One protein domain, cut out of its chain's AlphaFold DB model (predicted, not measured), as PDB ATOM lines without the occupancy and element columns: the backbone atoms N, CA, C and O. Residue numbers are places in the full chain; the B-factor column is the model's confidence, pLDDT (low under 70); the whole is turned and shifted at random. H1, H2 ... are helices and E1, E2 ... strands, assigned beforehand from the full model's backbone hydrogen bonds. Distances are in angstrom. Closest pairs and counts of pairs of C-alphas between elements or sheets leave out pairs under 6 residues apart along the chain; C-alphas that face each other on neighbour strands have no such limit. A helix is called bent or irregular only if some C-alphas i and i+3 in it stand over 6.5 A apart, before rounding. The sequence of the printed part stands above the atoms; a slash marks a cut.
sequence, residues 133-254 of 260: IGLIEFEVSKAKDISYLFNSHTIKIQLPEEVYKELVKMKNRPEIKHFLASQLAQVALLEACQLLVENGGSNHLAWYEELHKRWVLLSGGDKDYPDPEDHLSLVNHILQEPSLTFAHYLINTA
ATOM      1  N   ILE A 133     -48.857  -3.923  30.802       47.38
ATOM      2  CA  ILE A 133     -48.643  -5.245  30.191       47.38
ATOM      3  C   ILE A 133     -47.510  -5.054  29.181       47.38
ATOM      4  O   ILE A 133     -47.682  -4.388  28.163       47.38
ATOM      5  N   GLY A 134     -46.318  -5.531  29.521       53.03
ATOM      6  CA  GLY A 134     -45.150  -5.437  28.661       53.03
ATOM      7  C   GLY A 134     -45.359  -6.251  27.395       53.03
ATOM      8  O   GLY A 134     -45.978  -7.307  27.423       53.03
ATOM      9  N   LEU A 135     -44.829  -5.751  26.282       67.88
ATOM     10  CA  LEU A 135     -44.953  -6.389  24.973       67.88
ATOM     11  C   LEU A 135     -44.400  -7.829  24.961       67.88
ATOM     12  O   LEU A 135     -44.922  -8.681  24.247       67.88
ATOM     13  N   ILE A 136     -43.374  -8.093  25.777       71.69
ATOM     14  CA  ILE A 136     -42.670  -9.373  25.877       71.69
ATOM     15  C   ILE A 136     -42.604  -9.828  27.333       71.69
ATOM     16  O   ILE A 136     -42.300  -9.029  28.214       71.69
ATOM     17  N   GLU A 137     -42.806 -11.120  27.564       73.88
ATOM     18  CA  GLU A 137     -42.726 -11.805  28.852       73.88
ATOM     19  C   GLU A 137     -41.743 -12.980  28.769       73.88
ATOM     20  O   GLU A 137     -41.709 -13.677  27.761       73.88
ATOM     21  N   PHE A 138     -40.945 -13.216  29.813       71.50
ATOM     22  CA  PHE A 138     -40.021 -14.355  29.877       71.50
ATOM     23  C   PHE A 138     -40.519 -15.374  30.895       71.50
ATOM     24  O   PHE A 138     -40.755 -15.010  32.047       71.50
ATOM     25  N   GLU A 139     -40.608 -16.639  30.495       71.94
ATOM     26  CA  GLU A 139     -41.078 -17.743  31.338       71.94
ATOM     27  C   GLU A 139     -40.054 -18.880  31.371       71.94
ATOM     28  O   GLU A 139     -39.326 -19.112  30.401       71.94
ATOM     29  N   VAL A 140     -40.013 -19.623  32.477       74.50
ATOM     30  CA  VAL A 140     -39.215 -20.851  32.566       74.50
ATOM     31  C   VAL A 140     -39.944 -21.988  31.854       74.50
ATOM     32  O   VAL A 140     -41.136 -22.216  32.053       74.50
ATOM     33  N   SER A 141     -39.207 -22.752  31.054       81.44
ATOM     34  CA  SER A 141     -39.678 -23.957  30.384       81.44
ATOM     35  C   SER A 141     -38.814 -25.158  30.745       81.44
ATOM     36  O   SER A 141     -37.615 -25.050  31.001       81.44
ATOM     37  N   LYS A 142     -39.443 -26.338  30.736       80.50
ATOM     38  CA  LYS A 142     -38.755 -27.633  30.858       80.50
ATOM     39  C   LYS A 142     -38.086 -28.064  29.546       80.50
ATOM     40  O   LYS A 142     -37.393 -29.079  29.525       80.50
ATOM     41  N   ALA A 143     -38.334 -27.341  28.453       81.00
ATOM     42  CA  ALA A 143     -37.684 -27.578  27.174       81.00
ATOM     43  C   ALA A 143     -36.191 -27.223  27.243       81.00
ATOM     44  O   ALA A 143     -35.768 -26.375  28.028       81.00
ATOM     45  N   LYS A 144     -35.391 -27.889  26.405       81.94
ATOM     46  CA  LYS A 144     -33.959 -27.591  26.261       81.94
ATOM     47  C   LYS A 144     -33.693 -26.371  25.384       81.94
ATOM     48  O   LYS A 144     -32.634 -25.768  25.509       81.94
ATOM     49  N   ASP A 145     -34.656 -26.020  24.541       86.25
ATOM     50  CA  ASP A 145     -34.550 -24.945  23.566       86.25
ATOM     51  C   ASP A 145     -35.431 -23.757  23.962       86.25
ATOM     52  O   ASP A 145     -36.390 -23.896  24.727       86.25
ATOM     53  N   ILE A 146     -35.086 -22.584  23.431       83.31
ATOM     54  CA  ILE A 146     -35.882 -21.364  23.579       83.31
ATOM     55  C   ILE A 146     -37.075 -21.445  22.627       83.31
ATOM     56  O   ILE A 146     -36.895 -21.741  21.446       83.31
ATOM     57  N   SER A 147     -38.278 -21.152  23.119       88.31
ATOM     58  CA  SER A 147     -39.491 -21.105  22.297       88.31
ATOM     59  C   SER A 147     -40.244 -19.790  22.453       88.31
ATOM     60  O   SER A 147     -40.233 -19.167  23.513       88.31
ATOM     61  N   TYR A 148     -40.925 -19.380  21.385       87.62
ATOM     62  CA  TYR A 148     -41.696 -18.143  21.322       87.62
ATOM     63  C   TYR A 148     -43.184 -18.476  21.179       87.62
ATOM     64  O   TYR A 148     -43.562 -19.295  20.339       87.62
ATOM     65  N   LEU A 149     -44.038 -17.878  22.013       86.50
ATOM     66  CA  LEU A 149     -45.489 -18.060  21.949       86.50
ATOM     67  C   LEU A 149     -46.195 -16.726  21.720       86.50
ATOM     68  O   LEU A 149     -45.973 -15.749  22.435       86.50
ATOM     69  N   PHE A 150     -47.120 -16.737  20.762       87.25
ATOM     70  CA  PHE A 150     -47.859 -15.557  20.302       87.25
ATOM     71  C   PHE A 150     -49.368 -15.661  20.550       87.25
ATOM     72  O   PHE A 150     -50.137 -14.842  20.068       87.25
ATOM     73  N   ASN A 151     -49.814 -16.672  21.300       81.62
ATOM     74  CA  ASN A 151     -51.227 -16.981  21.544       81.62
ATOM     75  C   ASN A 151     -51.809 -16.303  22.799       81.62
ATOM     76  O   ASN A 151     -52.872 -16.695  23.278       81.62
ATOM     77  N   SER A 152     -51.106 -15.325  23.364       79.31
ATOM     78  CA  SER A 152     -51.492 -14.633  24.593       79.31
ATOM     79  C   SER A 152     -51.454 -13.119  24.394       79.31
ATOM     80  O   SER A 152     -51.030 -12.649  23.344       79.31
ATOM     81  N   HIS A 153     -51.912 -12.326  25.366       74.81
ATOM     82  CA  HIS A 153     -51.852 -10.863  25.241       74.81
ATOM     83  C   HIS A 153     -50.415 -10.307  25.276       74.81
ATOM     84  O   HIS A 153     -50.215  -9.177  24.838       74.81
ATOM     85  N   THR A 154     -49.437 -11.098  25.726       74.12
ATOM     86  CA  THR A 154     -47.993 -10.824  25.675       74.12
ATOM     87  C   THR A 154     -47.291 -11.804  24.730       74.12
ATOM     88  O   THR A 154     -47.759 -12.930  24.528       74.12
ATOM     89  N   ILE A 155     -46.162 -11.393  24.147       79.00
ATOM     90  CA  ILE A 155     -45.263 -12.313  23.438       79.00
ATOM     91  C   ILE A 155     -44.444 -13.054  24.496       79.00
ATOM     92  O   ILE A 155     -43.692 -12.422  25.236       79.00
ATOM     93  N   LYS A 156     -44.575 -14.378  24.592       82.44
ATOM     94  CA  LYS A 156     -43.864 -15.156  25.614       82.44
ATOM     95  C   LYS A 156     -42.586 -15.754  25.049       82.44
ATOM     96  O   LYS A 156     -42.627 -16.441  24.034       82.44
ATOM     97  N   ILE A 157     -41.475 -15.533  25.739       81.56
ATOM     98  CA  ILE A 157     -40.171 -16.139  25.477       81.56
ATOM     99  C   ILE A 157     -39.927 -17.172  26.569       81.56
ATOM    100  O   ILE A 157     -39.632 -16.848  27.719       81.56
ATOM    101  N   GLN A 158     -40.081 -18.430  26.200       84.06
ATOM    102  CA  GLN A 158     -39.881 -19.563  27.080       84.06
ATOM    103  C   GLN A 158     -38.420 -19.986  27.038       84.06
ATOM    104  O   GLN A 158     -37.875 -20.275  25.975       84.06
ATOM    105  N   LEU A 159     -37.787 -20.013  28.203       80.88
ATOM    106  CA  LEU A 159     -36.360 -20.248  28.349       80.88
ATOM    107  C   LEU A 159     -36.092 -21.510  29.165       80.88
ATOM    108  O   LEU A 159     -36.773 -21.735  30.169       80.88
ATOM    109  N   PRO A 160     -35.050 -22.282  28.827       86.19
ATOM    110  CA  PRO A 160     -34.540 -23.311  29.720       86.19
ATOM    111  C   PRO A 160     -34.163 -22.711  31.078       86.19
ATOM    112  O   PRO A 160     -33.632 -21.599  31.160       86.19
ATOM    113  N   GLU A 161     -34.398 -23.464  32.149       80.38
ATOM    114  CA  GLU A 161     -34.199 -23.000  33.527       80.38
ATOM    115  C   GLU A 161     -32.781 -22.458  33.794       80.38
ATOM    116  O   GLU A 161     -32.616 -21.466  34.505       80.38
ATOM    117  N   GLU A 162     -31.750 -23.072  33.207       80.31
ATOM    118  CA  GLU A 162     -30.363 -22.615  33.351       80.31
ATOM    119  C   GLU A 162     -30.145 -21.237  32.718       80.31
ATOM    120  O   GLU A 162     -29.643 -20.329  33.385       80.31
ATOM    121  N   VAL A 163     -30.618 -21.047  31.481       74.38
ATOM    122  CA  VAL A 163     -30.546 -19.771  30.750       74.38
ATOM    123  C   VAL A 163     -31.316 -18.692  31.505       74.38
ATOM    124  O   VAL A 163     -30.807 -17.596  31.732       74.38
ATOM    125  N   TYR A 164     -32.521 -19.015  31.979       73.75
ATOM    126  CA  TYR A 164     -33.327 -18.095  32.778       73.75
ATOM    127  C   TYR A 164     -32.597 -17.654  34.058       73.75
ATOM    128  O   TYR A 164     -32.510 -16.459  34.356       73.75
ATOM    129  N   LYS A 165     -31.999 -18.593  34.803       70.94
ATOM    130  CA  LYS A 165     -31.223 -18.285  36.018       70.94
ATOM    131  C   LYS A 165     -30.010 -17.403  35.726       70.94
ATOM    132  O   LYS A 165     -29.690 -16.535  36.543       70.94
ATOM    133  N   GLU A 166     -29.327 -17.605  34.604       71.00
ATOM    134  CA  GLU A 166     -28.219 -16.742  34.181       71.00
ATOM    135  C   GLU A 166     -28.687 -15.316  33.878       71.00
ATOM    136  O   GLU A 166     -28.112 -14.364  34.413       71.00
ATOM    137  N   LEU A 167     -29.785 -15.160  33.134       65.19
ATOM    138  CA  LEU A 167     -30.392 -13.853  32.848       65.19
ATOM    139  C   LEU A 167     -30.756 -13.105  34.137       65.19
ATOM    140  O   LEU A 167     -30.437 -11.924  34.295       65.19
ATOM    141  N   VAL A 168     -31.347 -13.811  35.106       63.44
ATOM    142  CA  VAL A 168     -31.702 -13.244  36.415       63.44
ATOM    143  C   VAL A 168     -30.467 -12.788  37.195       63.44
ATOM    144  O   VAL A 168     -30.492 -11.715  37.799       63.44
ATOM    145  N   LYS A 169     -29.366 -13.553  37.173       65.06
ATOM    146  CA  LYS A 169     -28.101 -13.156  37.824       65.06
ATOM    147  C   LYS A 169     -27.487 -11.913  37.177       65.06
ATOM    148  O   LYS A 169     -26.858 -11.106  37.860       65.06
ATOM    149  N   MET A 170     -27.668 -11.758  35.870       57.38
ATOM    150  CA  MET A 170     -27.093 -10.665  35.091       57.38
ATOM    151  C   MET A 170     -27.934  -9.374  35.101       57.38
ATOM    152  O   MET A 170     -27.417  -8.307  34.774       57.38
ATOM    153  N   LYS A 171     -29.190  -9.446  35.556       52.50
ATOM    154  CA  LYS A 171     -30.191  -8.363  35.625       52.50
ATOM    155  C   LYS A 171     -29.717  -7.032  36.228       52.50
ATOM    156  O   LYS A 171     -30.209  -5.978  35.837       52.50
ATOM    157  N   ASN A 172     -28.784  -7.061  37.181       50.94
ATOM    158  CA  ASN A 172     -28.313  -5.854  37.873       50.94
ATOM    159  C   ASN A 172     -27.146  -5.151  37.157       50.94
ATOM    160  O   ASN A 172     -26.651  -4.143  37.659       50.94
ATOM    161  N   ARG A 173     -26.692  -5.666  36.006       53.09
ATOM    162  CA  ARG A 173     -25.618  -5.055  35.215       53.09
ATOM    163  C   ARG A 173     -26.205  -4.129  34.137       53.09
ATOM    164  O   ARG A 173     -26.953  -4.609  33.280       53.09
ATOM    165  N   PRO A 174     -25.887  -2.821  34.145       52.69
ATOM    166  CA  PRO A 174     -26.407  -1.854  33.172       52.69
ATOM    167  C   PRO A 174     -26.125  -2.223  31.710       52.69
ATOM    168  O   PRO A 174     -26.989  -2.012  30.853       52.69
ATOM    169  N   GLU A 175     -24.958  -2.822  31.431       47.59
ATOM    170  CA  GLU A 175     -24.571  -3.240  30.076       47.59
ATOM    171  C   GLU A 175     -25.440  -4.398  29.564       47.59
ATOM    172  O   GLU A 175     -25.721  -4.508  28.373       47.59
ATOM    173  N   ILE A 176     -25.929  -5.239  30.477       48.69
ATOM    174  CA  ILE A 176     -26.682  -6.448  30.142       48.69
ATOM    175  C   ILE A 176     -28.189  -6.166  30.027       48.69
ATOM    176  O   ILE A 176     -28.869  -6.793  29.218       48.69
ATOM    177  N   LYS A 177     -28.707  -5.144  30.722       44.69
ATOM    178  CA  LYS A 177     -30.079  -4.638  30.520       44.69
ATOM    179  C   LYS A 177     -30.344  -4.229  29.063       44.69
ATOM    180  O   LYS A 177     -31.461  -4.393  28.591       44.69
ATOM    181  N   HIS A 178     -29.323  -3.741  28.357       45.59
ATOM    182  CA  HIS A 178     -29.402  -3.393  26.935       45.59
ATOM    183  C   HIS A 178     -29.175  -4.604  26.016       45.59
ATOM    184  O   HIS A 178     -29.733  -4.656  24.927       45.59
ATOM    185  N   PHE A 179     -28.394  -5.594  26.459       45.06
ATOM    186  CA  PHE A 179     -28.040  -6.778  25.671       45.06
ATOM    187  C   PHE A 179     -29.128  -7.872  25.689       45.06
ATOM    188  O   PHE A 179     -29.482  -8.420  24.648       45.06
ATOM    189  N   LEU A 180     -29.718  -8.161  26.854       47.69
ATOM    190  CA  LEU A 180     -30.790  -9.164  26.992       47.69
ATOM    191  C   LEU A 180     -32.115  -8.681  26.411       47.69
ATOM    192  O   LEU A 180     -32.896  -9.474  25.889       47.69
ATOM    193  N   ALA A 181     -32.339  -7.368  26.480       49.78
ATOM    194  CA  ALA A 181     -33.470  -6.702  25.855       49.78
ATOM    195  C   ALA A 181     -33.346  -6.613  24.332       49.78
ATOM    196  O   ALA A 181     -34.329  -6.243  23.703       49.78
ATOM    197  N   SER A 182     -32.177  -6.895  23.740       58.09
ATOM    198  CA  SER A 182     -31.992  -6.757  22.296       58.09
ATOM    199  C   SER A 182     -32.082  -8.092  21.571       58.09
ATOM    200  O   SER A 182     -32.927  -8.205  20.705       58.09
ATOM    201  N   GLN A 183     -31.330  -9.140  21.928       68.19
ATOM    202  CA  GLN A 183     -31.262 -10.330  21.058       68.19
ATOM    203  C   GLN A 183     -32.508 -11.231  21.102       68.19
ATOM    204  O   GLN A 183     -33.100 -11.508  20.062       68.19
ATOM    205  N   LEU A 184     -32.942 -11.668  22.290       71.50
ATOM    206  CA  LEU A 184     -34.117 -12.550  22.428       71.50
ATOM    207  C   LEU A 184     -35.412 -11.823  22.053       71.50
ATOM    208  O   LEU A 184     -36.285 -12.361  21.380       71.50
ATOM    209  N   ALA A 185     -35.493 -10.561  22.459       72.56
ATOM    210  CA  ALA A 185     -36.572  -9.669  22.090       72.56
ATOM    211  C   ALA A 185     -36.627  -9.394  20.586       72.56
ATOM    212  O   ALA A 185     -37.712  -9.394  20.024       72.56
ATOM    213  N   GLN A 186     -35.490  -9.165  19.925       76.69
ATOM    214  CA  GLN A 186     -35.452  -8.909  18.485       76.69
ATOM    215  C   GLN A 186     -35.975 -10.107  17.700       76.69
ATOM    216  O   GLN A 186     -36.772  -9.909  16.791       76.69
ATOM    217  N   VAL A 187     -35.598 -11.335  18.076       81.69
ATOM    218  CA  VAL A 187     -36.141 -12.550  17.444       81.69
ATOM    219  C   VAL A 187     -37.651 -12.643  17.665       81.69
ATOM    220  O   VAL A 187     -38.401 -12.765  16.700       81.69
ATOM    221  N   ALA A 188     -38.108 -12.482  18.909       83.88
ATOM    222  CA  ALA A 188     -39.529 -12.528  19.243       83.88
ATOM    223  C   ALA A 188     -40.350 -11.448  18.514       83.88
ATOM    224  O   ALA A 188     -41.458 -11.709  18.054       83.88
ATOM    225  N   LEU A 189     -39.810 -10.235  18.380       84.50
ATOM    226  CA  LEU A 189     -40.462  -9.134  17.676       84.50
ATOM    227  C   LEU A 189     -40.462  -9.348  16.163       84.50
ATOM    228  O   LEU A 189     -41.462  -9.034  15.528       84.50
ATOM    229  N   LEU A 190     -39.386  -9.891  15.584       87.44
ATOM    230  CA  LEU A 190     -39.341 -10.229  14.159       87.44
ATOM    231  C   LEU A 190     -40.391 -11.288  13.816       87.44
ATOM    232  O   LEU A 190     -41.124 -11.121  12.843       87.44
ATOM    233  N   GLU A 191     -40.508 -12.336  14.633       87.94
ATOM    234  CA  GLU A 191     -41.550 -13.355  14.473       87.94
ATOM    235  C   GLU A 191     -42.955 -12.767  14.680       87.94
ATOM    236  O   GLU A 191     -43.854 -13.027  13.884       87.94
ATOM    237  N   ALA A 192     -43.147 -11.898  15.676       88.12
ATOM    238  CA  ALA A 192     -44.424 -11.214  15.875       88.12
ATOM    239  C   ALA A 192     -44.797 -10.291  14.701       88.12
ATOM    240  O   ALA A 192     -45.972 -10.203  14.349       88.12
ATOM    241  N   CYS A 193     -43.819  -9.634  14.066       89.06
ATOM    242  CA  CYS A 193     -44.049  -8.816  12.872       89.06
ATOM    243  C   CYS A 193     -44.505  -9.669  11.682       89.06
ATOM    244  O   CYS A 193     -45.396  -9.248  10.956       89.06
ATOM    245  N   GLN A 194     -43.992 -10.895  11.523       89.38
ATOM    246  CA  GLN A 194     -44.487 -11.821  10.491       89.38
ATOM    247  C   GLN A 194     -45.964 -12.194  10.682       89.38
ATOM    248  O   GLN A 194     -46.639 -12.553   9.722       89.38
ATOM    249  N   LEU A 195     -46.468 -12.111  11.916       88.81
ATOM    250  CA  LEU A 195     -47.873 -12.346  12.243       88.81
ATOM    251  C   LEU A 195     -48.742 -11.084  12.105       88.81
ATOM    252  O   LEU A 195     -49.965 -11.188  12.208       88.81
ATOM    253  N   LEU A 196     -48.137  -9.912  11.882       89.56
ATOM    254  CA  LEU A 196     -48.801  -8.612  11.779       89.56
ATOM    255  C   LEU A 196     -49.311  -8.367  10.351       89.56
ATOM    256  O   LEU A 196     -48.836  -7.484   9.644       89.56
ATOM    257  N   VAL A 197     -50.284  -9.172   9.931       88.06
ATOM    258  CA  VAL A 197     -50.866  -9.140   8.582       88.06
ATOM    259  C   VAL A 197     -52.352  -8.817   8.627       88.06
ATOM    260  O   VAL A 197     -53.039  -9.121   9.603       88.06
ATOM    261  N   GLU A 198     -52.883  -8.258   7.544       80.44
ATOM    262  CA  GLU A 198     -54.311  -7.970   7.426       80.44
ATOM    263  C   GLU A 198     -55.171  -9.217   7.719       80.44
ATOM    264  O   GLU A 198     -54.925 -10.303   7.196       80.44
ATOM    265  N   ASN A 199     -56.184  -9.067   8.581       73.06
ATOM    266  CA  ASN A 199     -57.040 -10.161   9.069       73.06
ATOM    267  C   ASN A 199     -56.289 -11.316   9.768       73.06
ATOM    268  O   ASN A 199     -56.786 -12.444   9.817       73.06
ATOM    269  N   GLY A 200     -55.116 -11.045  10.349       74.06
ATOM    270  CA  GLY A 200     -54.372 -12.020  11.138       74.06
ATOM    271  C   GLY A 200     -55.186 -12.570  12.317       74.06
ATOM    272  O   GLY A 200     -55.900 -11.839  13.007       74.06
ATOM    273  N   GLY A 201     -55.037 -13.869  12.602       78.75
ATOM    274  CA  GLY A 201     -55.748 -14.555  13.696       78.75
ATOM    275  C   GLY A 201     -55.431 -14.029  15.105       78.75
ATOM    276  O   GLY A 201     -56.096 -14.404  16.068       78.75
ATOM    277  N   SER A 202     -54.443 -13.142  15.220       83.00
ATOM    278  CA  SER A 202     -53.943 -12.553  16.464       83.00
ATOM    279  C   SER A 202     -54.443 -11.126  16.709       83.00
ATOM    280  O   SER A 202     -54.049 -10.514  17.697       83.00
ATOM    281  N   ASN A 203     -55.319 -10.588  15.854       79.25
ATOM    282  CA  ASN A 203     -55.788  -9.194  15.914       79.25
ATOM    283  C   ASN A 203     -56.495  -8.783  17.221       79.25
ATOM    284  O   ASN A 203     -56.605  -7.599  17.516       79.25
ATOM    285  N   HIS A 204     -56.959  -9.751  18.008       73.75
ATOM    286  CA  HIS A 204     -57.589  -9.560  19.315       73.75
ATOM    287  C   HIS A 204     -56.578  -9.508  20.480       73.75
ATOM    288  O   HIS A 204     -56.967  -9.324  21.639       73.75
ATOM    289  N   LEU A 205     -55.290  -9.742  20.209       77.38
ATOM    290  CA  LEU A 205     -54.231  -9.801  21.212       77.38
ATOM    291  C   LEU A 205     -53.588  -8.425  21.409       77.38
ATOM    292  O   LEU A 205     -53.426  -7.646  20.476       77.38
ATOM    293  N   ALA A 206     -53.184  -8.119  22.645       74.81
ATOM    294  CA  ALA A 206     -52.735  -6.772  22.997       74.81
ATOM    295  C   ALA A 206     -51.370  -6.434  22.379       74.81
ATOM    296  O   ALA A 206     -51.152  -5.302  21.954       74.81
ATOM    297  N   TRP A 207     -50.466  -7.417  22.285       79.50
ATOM    298  CA  TRP A 207     -49.195  -7.247  21.579       79.50
ATOM    299  C   TRP A 207     -49.408  -6.909  20.100       79.50
ATOM    300  O   TRP A 207     -48.662  -6.101  19.558       79.50
ATOM    301  N   TYR A 208     -50.437  -7.475  19.464       86.12
ATOM    302  CA  TYR A 208     -50.747  -7.222  18.060       86.12
ATOM    303  C   TYR A 208     -51.205  -5.776  17.859       86.12
ATOM    304  O   TYR A 208     -50.673  -5.071  17.004       86.12
ATOM    305  N   GLU A 209     -52.149  -5.310  18.683       80.19
ATOM    306  CA  GLU A 209     -52.631  -3.923  18.650       80.19
ATOM    307  C   GLU A 209     -51.491  -2.917  18.878       80.19
ATOM    308  O   GLU A 209     -51.403  -1.906  18.177       80.19
ATOM    309  N   GLU A 210     -50.598  -3.192  19.835       79.19
ATOM    310  CA  GLU A 210     -49.453  -2.320  20.118       79.19
ATOM    311  C   GLU A 210     -48.436  -2.325  18.967       79.19
ATOM    312  O   GLU A 210     -47.992  -1.251  18.564       79.19
ATOM    313  N   LEU A 211     -48.098  -3.485  18.387       83.75
ATOM    314  CA  LEU A 211     -47.208  -3.549  17.222       83.75
ATOM    315  C   LEU A 211     -47.794  -2.819  16.013       83.75
ATOM    316  O   LEU A 211     -47.089  -2.034  15.382       83.75
ATOM    317  N   HIS A 212     -49.082  -3.016  15.730       86.31
ATOM    318  CA  HIS A 212     -49.776  -2.315  14.651       86.31
ATOM    319  C   HIS A 212     -49.735  -0.798  14.860       86.31
ATOM    320  O   HIS A 212     -49.390  -0.039  13.959       86.31
ATOM    321  N   LYS A 213     -50.001  -0.336  16.085       80.81
ATOM    322  CA  LYS A 213     -49.905   1.083  16.430       80.81
ATOM    323  C   LYS A 213     -48.490   1.636  16.219       80.81
ATOM    324  O   LYS A 213     -48.348   2.743  15.703       80.81
ATOM    325  N   ARG A 214     -47.452   0.893  16.616       82.69
ATOM    326  CA  ARG A 214     -46.042   1.274  16.402       82.69
ATOM    327  C   ARG A 214     -45.682   1.316  14.923       82.69
ATOM    328  O   ARG A 214     -44.962   2.219  14.510       82.69
ATOM    329  N   TRP A 215     -46.218   0.389  14.138       87.81
ATOM    330  CA  TRP A 215     -46.063   0.387  12.692       87.81
ATOM    331  C   TRP A 215     -46.692   1.620  12.044       87.81
ATOM    332  O   TRP A 215     -45.986   2.351  11.363       87.81
ATOM    333  N   VAL A 216     -47.968   1.904  12.321       85.88
ATOM    334  CA  VAL A 216     -48.677   3.077  11.774       85.88
ATOM    335  C   VAL A 216     -47.950   4.383  12.117       85.88
ATOM    336  O   VAL A 216     -47.881   5.295  11.297       85.88
ATOM    337  N   LEU A 217     -47.371   4.471  13.320       84.06
ATOM    338  CA  LEU A 217     -46.541   5.609  13.721       84.06
ATOM    339  C   LEU A 217     -45.250   5.718  12.896       84.06
ATOM    340  O   LEU A 217     -44.884   6.822  12.499       84.06
ATOM    341  N   LEU A 218     -44.568   4.598  12.641       85.38
ATOM    342  CA  LEU A 218     -43.324   4.560  11.869       85.38
ATOM    343  C   LEU A 218     -43.552   4.807  10.370       85.38
ATOM    344  O   LEU A 218     -42.758   5.507   9.745       85.38
ATOM    345  N   SER A 219     -44.622   4.250   9.801       87.12
ATOM    346  CA  SER A 219     -44.967   4.362   8.378       87.12
ATOM    347  C   SER A 219     -45.653   5.682   8.022       87.12
ATOM    348  O   SER A 219     -45.930   5.926   6.852       87.12
ATOM    349  N   GLY A 220     -45.987   6.515   9.014       82.06
ATOM    350  CA  GLY A 220     -46.756   7.744   8.804       82.06
ATOM    351  C   GLY A 220     -48.209   7.505   8.372       82.06
ATOM    352  O   GLY A 220     -48.886   8.458   7.994       82.06
ATOM    353  N   GLY A 221     -48.695   6.260   8.442       78.44
ATOM    354  CA  GLY A 221     -50.019   5.862   7.963       78.44
ATOM    355  C   GLY A 221     -50.100   5.567   6.461       78.44
ATOM    356  O   GLY A 221     -51.201   5.354   5.964       78.44
ATOM    357  N   ASP A 222     -48.972   5.524   5.742       76.38
ATOM    358  CA  ASP A 222     -48.945   5.246   4.294       76.38
ATOM    359  C   ASP A 222     -49.264   3.777   3.955       76.38
ATOM    360  O   ASP A 222     -49.690   3.460   2.842       76.38
ATOM    361  N   LYS A 223     -49.055   2.870   4.916       80.75
ATOM    362  CA  LYS A 223     -49.357   1.438   4.818       80.75
ATOM    363  C   LYS A 223     -50.023   0.957   6.102       80.75
ATOM    364  O   LYS A 223     -49.515   1.234   7.191       80.75
ATOM    365  N   ASP A 224     -51.070   0.147   5.963       82.19
ATOM    366  CA  ASP A 224     -51.777  -0.446   7.104       82.19
ATOM    367  C   ASP A 224     -50.939  -1.528   7.811       82.19
ATOM    368  O   ASP A 224     -50.941  -1.612   9.035       82.19
ATOM    369  N   TYR A 225     -50.141  -2.305   7.070       89.44
ATOM    370  CA  TYR A 225     -49.313  -3.395   7.610       89.44
ATOM    371  C   TYR A 225     -47.891  -3.369   7.025       89.44
ATOM    372  O   TYR A 225     -47.717  -2.873   5.907       89.44
ATOM    373  N   PRO A 226     -46.869  -3.846   7.764       89.69
ATOM    374  CA  PRO A 226     -45.497  -3.879   7.271       89.69
ATOM    375  C   PRO A 226     -45.281  -5.005   6.258       89.69
ATOM    376  O   PRO A 226     -45.793  -6.112   6.427       89.69
ATOM    377  N   ASP A 227     -44.463  -4.741   5.238       90.06
ATOM    378  CA  ASP A 227     -43.936  -5.792   4.368       90.06
ATOM    379  C   ASP A 227     -42.761  -6.523   5.052       90.06
ATOM    380  O   ASP A 227     -42.138  -5.980   5.971       90.06
ATOM    381  N   PRO A 228     -42.363  -7.725   4.584       88.81
ATOM    382  CA  PRO A 228     -41.227  -8.452   5.155       88.81
ATOM    383  C   PRO A 228     -39.918  -7.651   5.225       88.81
ATOM    384  O   PRO A 228     -39.115  -7.854   6.136       88.81
ATOM    385  N   GLU A 229     -39.705  -6.730   4.282       90.12
ATOM    386  CA  GLU A 229     -38.542  -5.834   4.238       90.12
ATOM    387  C   GLU A 229     -38.597  -4.742   5.325       90.12
ATOM    388  O   GLU A 229     -37.559  -4.281   5.803       90.12
ATOM    389  N   ASP A 230     -39.802  -4.380   5.774       88.94
ATOM    390  CA  ASP A 230     -40.055  -3.337   6.770       88.94
ATOM    391  C   ASP A 230     -39.878  -3.847   8.215       88.94
ATOM    392  O   ASP A 230     -39.648  -3.058   9.140       88.94
ATOM    393  N   HIS A 231     -39.935  -5.170   8.431       88.50
ATOM    394  CA  HIS A 231     -39.900  -5.789   9.763       88.50
ATOM    395  C   HIS A 231     -38.680  -5.361  10.587       88.50
ATOM    396  O   HIS A 231     -38.812  -5.007  11.757       88.50
ATOM    397  N   LEU A 232     -37.483  -5.358   9.994       84.50
ATOM    398  CA  LEU A 232     -36.262  -5.015  10.728       84.50
ATOM    399  C   LEU A 232     -36.268  -3.550  11.186       84.50
ATOM    400  O   LEU A 232     -35.841  -3.247  12.301       84.50
ATOM    401  N   SER A 233     -36.782  -2.652  10.346       84.81
ATOM    402  CA  SER A 233     -36.926  -1.229  10.657       84.81
ATOM    403  C   SER A 233     -37.915  -1.007  11.802       84.81
ATOM    404  O   SER A 233     -37.608  -0.263  12.734       84.81
ATOM    405  N   LEU A 234     -39.050  -1.715  11.788       85.25
ATOM    406  CA  LEU A 234     -40.039  -1.683  12.868       85.25
ATOM    407  C   LEU A 234     -39.469  -2.201  14.193       85.25
ATOM    408  O   LEU A 234     -39.613  -1.549  15.227       85.25
ATOM    409  N   VAL A 235     -38.768  -3.336  14.170       82.38
ATOM    410  CA  VAL A 235     -38.143  -3.899  15.374       82.38
ATOM    411  C   VAL A 235     -37.083  -2.956  15.939       82.38
ATOM    412  O   VAL A 235     -37.074  -2.697  17.142       82.38
ATOM    413  N   ASN A 236     -36.237  -2.371  15.089       75.62
ATOM    414  CA  ASN A 236     -35.247  -1.390  15.529       75.62
ATOM    415  C   ASN A 236     -35.905  -0.136  16.120       75.62
ATOM    416  O   ASN A 236     -35.434   0.358  17.141       75.62
ATOM    417  N   HIS A 237     -37.007   0.344  15.537       76.56
ATOM    418  CA  HIS A 237     -37.769   1.467  16.081       76.56
ATOM    419  C   HIS A 237     -38.307   1.163  17.493       76.56
ATOM    420  O   HIS A 237     -38.130   1.963  18.412       76.56
ATOM    421  N   ILE A 238     -38.878  -0.029  17.700       74.62
ATOM    422  CA  ILE A 238     -39.385  -0.482  19.008       74.62
ATOM    423  C   ILE A 238     -38.253  -0.622  20.039       74.62
ATOM    424  O   ILE A 238     -38.438  -0.292  21.210       74.62
ATOM    425  N   LEU A 239     -37.082  -1.110  19.620       69.62
ATOM    426  CA  LEU A 239     -35.938  -1.341  20.506       69.62
ATOM    427  C   LEU A 239     -35.115  -0.074  20.801       69.62
ATOM    428  O   LEU A 239     -34.441  -0.037  21.829       69.62
ATOM    429  N   GLN A 240     -35.152   0.948  19.935       61.53
ATOM    430  CA  GLN A 240     -34.495   2.251  20.142       61.53
ATOM    431  C   GLN A 240     -35.263   3.166  21.101       61.53
ATOM    432  O   GLN A 240     -34.644   3.934  21.838       61.53
ATOM    433  N   GLU A 241     -36.590   3.037  21.152       52.16
ATOM    434  CA  GLU A 241     -37.423   3.562  22.235       52.16
ATOM    435  C   GLU A 241     -37.872   2.417  23.151       52.16
ATOM    436  O   GLU A 241     -39.071   2.108  23.206       52.16
ATOM    437  N   PRO A 242     -36.958   1.763  23.899       49.00
ATOM    438  CA  PRO A 242     -37.383   0.768  24.856       49.00
ATOM    439  C   PRO A 242     -38.201   1.530  25.887       49.00
ATOM    440  O   PRO A 242     -37.661   2.264  26.720       49.00
ATOM    441  N   SER A 243     -39.526   1.423  25.788       38.97
ATOM    442  CA  SER A 243     -40.405   2.044  26.763       38.97
ATOM    443  C   SER A 243     -39.879   1.665  28.146       38.97
ATOM    444  O   SER A 243     -39.432   0.532  28.366       38.97
ATOM    445  N   LEU A 244     -39.917   2.604  29.095       36.69
ATOM    446  CA  LEU A 244     -39.629   2.293  30.497       36.69
ATOM    447  C   LEU A 244     -40.380   1.021  30.924       36.69
ATOM    448  O   LEU A 244     -39.864   0.264  31.729       36.69
ATOM    449  N   THR A 245     -41.534   0.737  30.315       38.44
ATOM    450  CA  THR A 245     -42.279  -0.518  30.399       38.44
ATOM    451  C   THR A 245     -41.507  -1.745  29.908       38.44
ATOM    452  O   THR A 245     -41.363  -2.663  30.695       38.44
ATOM    453  N   PHE A 246     -40.966  -1.785  28.686       39.47
ATOM    454  CA  PHE A 246     -40.203  -2.928  28.147       39.47
ATOM    455  C   PHE A 246     -38.989  -3.281  29.022       39.47
ATOM    456  O   PHE A 246     -38.774  -4.434  29.403       39.47
ATOM    457  N   ALA A 247     -38.252  -2.251  29.441       34.97
ATOM    458  CA  ALA A 247     -37.099  -2.389  30.317       34.97
ATOM    459  C   ALA A 247     -37.479  -2.698  31.782       34.97
ATOM    460  O   ALA A 247     -36.728  -3.391  32.466       34.97
ATOM    461  N   HIS A 248     -38.620  -2.204  32.284       37.16
ATOM    462  CA  HIS A 248     -39.154  -2.575  33.603       37.16
ATOM    463  C   HIS A 248     -39.797  -3.967  33.611       37.16
ATOM    464  O   HIS A 248     -39.816  -4.606  34.660       37.16
ATOM    465  N   TYR A 249     -40.296  -4.461  32.478       40.25
ATOM    466  CA  TYR A 249     -40.976  -5.753  32.386       40.25
ATOM    467  C   TYR A 249     -39.989  -6.923  32.445       40.25
ATOM    468  O   TYR A 249     -40.217  -7.864  33.198       40.25
ATOM    469  N   LEU A 250     -38.817  -6.780  31.811       40.03
ATOM    470  CA  LEU A 250     -37.644  -7.646  32.034       40.03
ATOM    471  C   LEU A 250     -37.243  -7.744  33.518       40.03
ATOM    472  O   LEU A 250     -36.619  -8.708  33.954       40.03
ATOM    473  N   ILE A 251     -37.557  -6.704  34.296       38.16
ATOM    474  CA  ILE A 251     -37.089  -6.518  35.668       38.16
ATOM    475  C   ILE A 251     -38.149  -6.930  36.707       38.16
ATOM    476  O   ILE A 251     -37.770  -7.330  37.808       38.16
ATOM    477  N   ASN A 252     -39.448  -6.889  36.404       34.50
ATOM    478  CA  ASN A 252     -40.505  -7.081  37.410       34.50
ATOM    479  C   ASN A 252     -41.039  -8.517  37.550       34.50
ATOM    480  O   ASN A 252     -41.578  -8.836  38.608       34.50
ATOM    481  N   THR A 253     -40.840  -9.411  36.580       39.09
ATOM    482  CA  THR A 253     -41.301 -10.814  36.678       39.09
ATOM    483  C   THR A 253     -40.546 -11.644  37.728       39.09
ATOM    484  O   THR A 253     -41.097 -12.589  38.277       39.09
ATOM    485  N   ALA A 254     -39.340 -11.234  38.145       39.06
ATOM    486  CA  ALA A 254     -38.539 -11.967  39.138       39.06
ATOM    487  C   ALA A 254     -39.029 -11.875  40.604       39.06
ATOM    488  O   ALA A 254     -38.421 -12.496  41.475       39.06
TER     489      ALA A 254
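Overview. This is residues 133 to 254 of the 260 residues of an uncharacterized protein of Aequorivita sp. H23M31 (UniProt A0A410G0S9). Helix H3 slants over one face of a small three-stranded sheet; beyond it H5 packs on H3 and H4 crosses H5. Toward the other end H1, H2 and H6 gather loosely. The 122 printed residues, mostly helix by class, hold E1 E2 E3 and then H1 to H6; the mixed sheet runs E1, E3, E2. It is compact, radius of gyration of the C-alphas 14.5 A, spans 44 by 29 by 24 A.

Arrangement. Start at E1, residues 136 to 141, parallel to E3, residues 155 to 160; N 137 and O 155 are 2.8 A apart. E2, residues 147 to 149, makes a hairpin with E3; N 149 and O 156 are 2.9 A apart. H1, residues 161 to 170, and H3, residues 183 to 194, are on the same face: two layers, helices on one face of a sheet. H2, residues 174 to 180, is close to H1 but not clearly touching; closest C-alphas Met 170 and Ile 176, 6.5 A. H4, residues 206 to 219, touches H5, residues 231 to 240, with residues 214 to 218 alone; closest C-alphas Trp 215 and Leu 234, 6.4 A. H5 touches H3; closest C-alphas His 231 and Cys 193, 6.0 A. H6, residues 244 to 254, only grazes the sheet and is only just irregular: C-alphas 250 and 253 are 6.7 A apart. Every O i to N i+4 pair is within hydrogen-bond range in H1, H3, H4 and H5, against 2 of 3 in H2 and 4 of 7 in H6.

Along the chain. Find C-alpha 136 at (-42.670, -9.373, 25.877); E1 runs 15.6 A, E3 16.6 A, H3 17.0 A and H4 20.0 A. H6 runs 16.7 A to C-alpha 254 at (-38.539, -11.967, 39.138).

Size, cuts and confidence. The farthest C-alphas, Glu 162 and Asp 222, are 44.3 A apart. The printed part has no cut; links H3 to H4 and H4 to H5 are long. Model pLDDT is under 70 at residues 133 to 135, 167 to 183 and 239 to 254.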